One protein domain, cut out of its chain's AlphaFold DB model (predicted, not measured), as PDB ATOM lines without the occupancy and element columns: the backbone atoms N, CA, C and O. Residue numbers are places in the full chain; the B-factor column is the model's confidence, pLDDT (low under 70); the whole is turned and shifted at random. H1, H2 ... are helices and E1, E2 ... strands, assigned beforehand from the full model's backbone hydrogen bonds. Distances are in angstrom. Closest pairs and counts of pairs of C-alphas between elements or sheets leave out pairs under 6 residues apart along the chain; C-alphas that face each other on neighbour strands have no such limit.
ATOM      1  N   LYS A  59     -25.538  38.734 -25.981       90.94
ATOM      2  CA  LYS A  59     -24.744  39.540 -25.047       90.94
ATOM      3  C   LYS A  59     -23.889  40.517 -25.848       90.94
ATOM      4  O   LYS A  59     -23.159  40.082 -26.737       90.94
ATOM      5  N   VAL A  60     -23.983  41.801 -25.533       91.25
ATOM      6  CA  VAL A  60     -23.201  42.877 -26.149       91.25
ATOM      7  C   VAL A  60     -22.435  43.599 -25.056       91.25
ATOM      8  O   VAL A  60     -22.982  43.874 -23.991       91.25
ATOM      9  N   ILE A  61     -21.154  43.846 -25.307       91.69
ATOM     10  CA  ILE A  61     -20.259  44.485 -24.347       91.69
ATOM     11  C   ILE A  61     -20.004  45.913 -24.806       91.69
ATOM     12  O   ILE A  61     -19.818  46.150 -25.998       91.69
ATOM     13  N   ASP A  62     -19.955  46.858 -23.881       90.88
ATOM     14  CA  ASP A  62     -19.480  48.199 -24.207       90.88
ATOM     15  C   ASP A  62     -18.025  48.144 -24.737       90.88
ATOM     16  O   ASP A  62     -17.131  47.668 -24.026       90.88
ATOM     17  N   PRO A  63     -17.758  48.572 -25.987       90.38
ATOM     18  CA  PRO A  63     -16.409  48.548 -26.542       90.38
ATOM     19  C   PRO A  63     -15.438  49.443 -25.763       90.38
ATOM     20  O   PRO A  63     -14.265  49.093 -25.668       90.38
ATOM     21  N   SER A  64     -15.911  50.541 -25.165       89.94
ATOM     22  CA  SER A  64     -15.054  51.442 -24.384       89.94
ATOM     23  C   SER A  64     -14.507  50.755 -23.127       89.94
ATOM     24  O   SER A  64     -13.316  50.823 -22.836       89.94
ATOM     25  N   PHE A  65     -15.354  49.976 -22.450       90.44
ATOM     26  CA  PHE A  65     -14.956  49.139 -21.324       90.44
ATOM     27  C   PHE A  65     -13.934  48.067 -21.729       90.44
ATOM     28  O   PHE A  65     -12.988  47.782 -20.992       90.44
ATOM     29  N   LEU A  66     -14.114  47.438 -22.894       89.88
ATOM     30  CA  LEU A  66     -13.167  46.425 -23.367       89.88
ATOM     31  C   LEU A  66     -11.793  47.012 -23.669       89.88
ATOM     32  O   LEU A  66     -10.794  46.403 -23.301       89.88
ATOM     33  N   ASP A  67     -11.743  48.184 -24.291       89.62
ATOM     34  CA  ASP A  67     -10.485  48.862 -24.599       89.62
ATOM     35  C   ASP A  67      -9.718  49.235 -23.318       89.62
ATOM     36  O   ASP A  67      -8.536  48.917 -23.150       89.62
ATOM     37  N   GLU A  68     -10.425  49.787 -22.329       89.06
ATOM     38  CA  GLU A  68      -9.834  50.125 -21.034       89.06
ATOM     39  C   GLU A  68      -9.345  48.879 -20.276       89.06
ATOM     40  O   GLU A  68      -8.265  48.882 -19.682       89.06
ATOM     41  N   THR A  69     -10.120  47.791 -20.286       87.81
ATOM     42  CA  THR A  69      -9.752  46.554 -19.573       87.81
ATOM     43  C   THR A  69      -8.584  45.814 -20.211       87.81
ATOM     44  O   THR A  69      -7.782  45.215 -19.491       87.81
ATOM     45  N   VAL A  70      -8.475  45.860 -21.537       88.31
ATOM     46  CA  VAL A  70      -7.404  45.219 -22.312       88.31
ATOM     47  C   VAL A  70      -6.121  46.058 -22.329       88.31
ATOM     48  O   VAL A  70      -5.042  45.525 -22.595       88.31
ATOM     49  N   SER A  71      -6.206  47.343 -21.987       85.62
ATOM     50  CA  SER A  71      -5.058  48.243 -21.912       85.62
ATOM     51  C   SER A  71      -3.924  47.712 -21.020       85.62
ATOM     52  O   SER A  71      -4.138  47.084 -19.976       85.62
ATOM     53  N   ASN A  72      -2.684  48.049 -21.393       80.88
ATOM     54  CA  ASN A  72      -1.450  47.589 -20.734       80.88
ATOM     55  C   ASN A  72      -1.366  47.897 -19.231       80.88
ATOM     56  O   ASN A  72      -0.598  47.254 -18.517       80.88
ATOM     57  N   PHE A  73      -2.150  48.859 -18.747       79.25
ATOM     58  CA  PHE A  73      -2.172  49.268 -17.346       79.25
ATOM     59  C   PHE A  73      -2.830  48.241 -16.416       79.25
ATOM     60  O   PHE A  73      -2.387  48.080 -15.285       79.25
ATOM     61  N   ARG A  74      -3.881  47.539 -16.866       78.62
ATOM     62  CA  ARG A  74      -4.657  46.620 -16.010       78.62
ATOM     63  C   ARG A  74      -4.158  45.173 -16.072       78.62
ATOM     64  O   ARG A  74      -4.357  44.432 -15.117       78.62
ATOM     65  N   GLN A  75      -3.500  44.786 -17.170       78.06
ATOM     66  CA  GLN A  75      -2.857  43.473 -17.371       78.06
ATOM     67  C   GLN A  75      -3.739  42.262 -17.012       78.06
ATOM     68  O   GLN A  75      -3.269  41.269 -16.455       78.06
ATOM     69  N   ILE A  76      -5.031  42.331 -17.341       86.25
ATOM     70  CA  ILE A  76      -5.991  41.258 -17.063       86.25
ATOM     71  C   ILE A  76      -5.895  40.200 -18.163       86.25
ATOM     72  O   ILE A  76      -5.905  40.510 -19.357       86.25
ATOM     73  N   LYS A  77      -5.843  38.918 -17.787       87.81
ATOM     74  CA  LYS A  77      -5.854  37.831 -18.775       87.81
ATOM     75  C   LYS A  77      -7.223  37.736 -19.442       87.81
ATOM     76  O   LYS A  77      -8.248  37.735 -18.767       87.81
ATOM     77  N   LEU A  78      -7.250  37.505 -20.755       90.38
ATOM     78  CA  LEU A  78      -8.505  37.337 -21.506       90.38
ATOM     79  C   LEU A  78      -9.405  36.218 -20.966       90.38
ATOM     80  O   LEU A  78     -10.624  36.313 -21.046       90.38
ATOM     81  N   THR A  79      -8.824  35.148 -20.423       91.75
ATOM     82  CA  THR A  79      -9.581  34.073 -19.770       91.75
ATOM     83  C   THR A  79     -10.266  34.542 -18.496       91.75
ATOM     84  O   THR A  79     -11.434  34.233 -18.295       91.75
ATOM     85  N   GLU A  80      -9.567  35.307 -17.659       92.00
ATOM     86  CA  GLU A  80     -10.132  35.869 -16.429       92.00
ATOM     87  C   GLU A  80     -11.220  36.891 -16.772       92.00
ATOM     88  O   GLU A  80     -12.321  36.815 -16.232       92.00
ATOM     89  N   LEU A  81     -10.973  37.756 -17.760       91.94
ATOM     90  CA  LEU A  81     -11.964  38.701 -18.271       91.94
ATOM     91  C   LEU A  81     -13.220  37.993 -18.804       91.94
ATOM     92  O   LEU A  81     -14.339  38.390 -18.493       91.94
ATOM     93  N   ALA A  82     -13.059  36.905 -19.562       92.50
ATOM     94  CA  ALA A  82     -14.183  36.115 -20.062       92.50
ATOM     95  C   ALA A  82     -15.006  35.493 -18.921       92.50
ATOM     96  O   ALA A  82     -16.238  35.542 -18.961       92.50
ATOM     97  N   CYS A  83     -14.339  34.970 -17.886       92.19
ATOM     98  CA  CYS A  83     -14.997  34.460 -16.684       92.19
ATOM     99  C   CYS A  83     -15.774  35.563 -15.950       92.19
ATOM    100  O   CYS A  83     -16.935  35.350 -15.606       92.19
ATOM    101  N   LEU A  84     -15.178  36.748 -15.777       90.00
ATOM    102  CA  LEU A  84     -15.816  37.899 -15.125       90.00
ATOM    103  C   LEU A  84     -17.057  38.388 -15.885       90.00
ATOM    104  O   LEU A  84     -18.073  38.705 -15.276       90.00
ATOM    105  N   LEU A  85     -17.006  38.395 -17.218       89.69
ATOM    106  CA  LEU A  85     -18.134  38.784 -18.074       89.69
ATOM    107  C   LEU A  85     -19.172  37.658 -18.254       89.69
ATOM    108  O   LEU A  85     -20.209  37.849 -18.902       89.69
ATOM    109  N   GLY A  86     -18.907  36.460 -17.723       89.75
ATOM    110  CA  GLY A  86     -19.763  35.286 -17.891       89.75
ATOM    111  C   GLY A  86     -19.921  34.882 -19.360       89.75
ATOM    112  O   GLY A  86     -21.025  34.533 -19.805       89.75
ATOM    113  N   MET A  87     -18.849  34.989 -20.143       90.56
ATOM    114  CA  MET A  87     -18.816  34.628 -21.557       90.56
ATOM    115  C   MET A  87     -17.760  33.570 -21.842       90.56
ATOM    116  O   MET A  87     -16.767  33.430 -21.138       90.56
ATOM    117  N   HIS A  88     -17.948  32.845 -22.941       92.69
ATOM    118  CA  HIS A  88     -16.902  31.966 -23.436       92.69
ATOM    119  C   HIS A  88     -15.758  32.780 -24.059       92.69
ATOM    120  O   HIS A  88     -16.006  33.749 -24.783       92.69
ATOM    121  N   ARG A  89     -14.508  32.343 -23.861       93.94
ATOM    122  CA  ARG A  89     -13.302  33.003 -24.396       93.94
ATOM    123  C   ARG A  89     -13.393  33.275 -25.901       93.94
ATOM    124  O   ARG A  89     -13.051  34.365 -26.341       93.94
ATOM    125  N   ASN A  90     -13.896  32.319 -26.686       93.88
ATOM    126  CA  ASN A  90     -14.005  32.494 -28.142       93.88
ATOM    127  C   ASN A  90     -14.971  33.620 -28.524       93.88
ATOM    128  O   ASN A  90     -14.710  34.323 -29.495       93.88
ATOM    129  N   MET A  91     -16.058  33.813 -27.762       93.19
ATOM    130  CA  MET A  91     -16.968  34.936 -28.002       93.19
ATOM    131  C   MET A  91     -16.264  36.259 -27.745       93.19
ATOM    132  O   MET A  91     -16.348  37.151 -28.579       93.19
ATOM    133  N   LEU A  92     -15.530  36.363 -26.633       93.69
ATOM    134  CA  LEU A  92     -14.760  37.560 -26.311       93.69
ATOM    135  C   LEU A  92     -13.715  37.860 -27.397       93.69
ATOM    136  O   LEU A  92     -13.670  38.972 -27.904       93.69
ATOM    137  N   CYS A  93     -12.945  36.859 -27.833       92.62
ATOM    138  CA  CYS A  93     -11.968  37.032 -28.910       92.62
ATOM    139  C   CYS A  93     -12.618  37.415 -30.249       92.62
ATOM    140  O   CYS A  93     -12.074  38.241 -30.974       92.62
ATOM    141  N   SER A  94     -13.768  36.829 -30.594       92.94
ATOM    142  CA  SER A  94     -14.509  37.208 -31.804       92.94
ATOM    143  C   SER A  94     -15.003  38.651 -31.721       92.94
ATOM    144  O   SER A  94     -14.931  39.377 -32.707       92.94
ATOM    145  N   TYR A  95     -15.483  39.066 -30.549       93.31
ATOM    146  CA  TYR A  95     -15.963  40.420 -30.300       93.31
ATOM    147  C   TYR A  95     -14.829  41.441 -30.415       93.31
ATOM    148  O   TYR A  95     -14.944  42.415 -31.148       93.31
ATOM    149  N   MET A  96     -13.690  41.164 -29.779       93.19
ATOM    150  CA  MET A  96     -12.485  41.988 -29.875       93.19
ATOM    151  C   MET A  96     -12.032  42.181 -31.324       93.19
ATOM    152  O   MET A  96     -11.807  43.310 -31.743       93.19
ATOM    153  N   LYS A  97     -11.999  41.103 -32.121       93.31
ATOM    154  CA  LYS A  97     -11.667  41.180 -33.553       93.31
ATOM    155  C   LYS A  97     -12.644  42.046 -34.344       93.31
ATOM    156  O   LYS A  97     -12.211  42.812 -35.194       93.31
ATOM    157  N   HIS A  98     -13.945  41.944 -34.068       93.19
ATOM    158  CA  HIS A  98     -14.951  42.786 -34.721       93.19
ATOM    159  C   HIS A  98     -14.782  44.275 -34.408       93.19
ATOM    160  O   HIS A  98     -15.077  45.104 -35.263       93.19
ATOM    161  N   HIS A  99     -14.301  44.603 -33.209       91.62
ATOM    162  CA  HIS A  99     -14.067  45.977 -32.769       91.62
ATOM    163  C   HIS A  99     -12.618  46.456 -32.964       91.62
ATOM    164  O   HIS A  99     -12.318  47.592 -32.620       91.62
ATOM    165  N   GLY A 100     -11.728  45.622 -33.519       91.00
ATOM    166  CA  GLY A 100     -10.316  45.964 -33.731       91.00
ATOM    167  C   GLY A 100      -9.501  46.126 -32.442       91.00
ATOM    168  O   GLY A 100      -8.473  46.792 -32.457       91.00
TER     169      GLY A 100
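Overview. This is residues 59 to 100 of the 159 residues of an uncharacterized protein of Pisolithus microcarpus 441 (UniProt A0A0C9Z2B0). Three short helices, steeply set with their centres in a triangle, make a small body; H3 packs on H2, while H1 is close to both. The loop of residues 71 to 76 sticks out, and strand E1 is near H3. The 42 printed residues run E1, H1, H2, H3, mostly helix; the whole is compact, radius of gyration of the C-alphas 9.4 A, spanning 25 by 19 by 14 A.

Arrangement. Start at E1, residues 59 to 61, which pairs with no named strand and meets H1, residues 63 to 70, only through their link. H3, residues 89 to 99, touches H2, residues 78 to 84, closest at C-alphas 82 and 89, 5.4 A apart; at 72 degrees they are only just about perpendicular. H1 is close to but not clearly touching H3, closest C-alphas 63 and 99, 7.1 A. In H1, H2 and H3 every O i to N i+4 pair is within hydrogen-bond range.

Along the chain. Find C-alpha 59 at (-24.744, 39.540, -25.047); E1 spans 6.7 A, H1 10.5 A, H2 9.7 A. H3 runs 15.5 A to C-alpha 99 at (-14.067, 45.977, -32.769).

Size, cuts and confidence. C-alphas 59 and 73 are farthest apart, 25.8 A. The printed part has no cut, no long link and no residue under pLDDT 70.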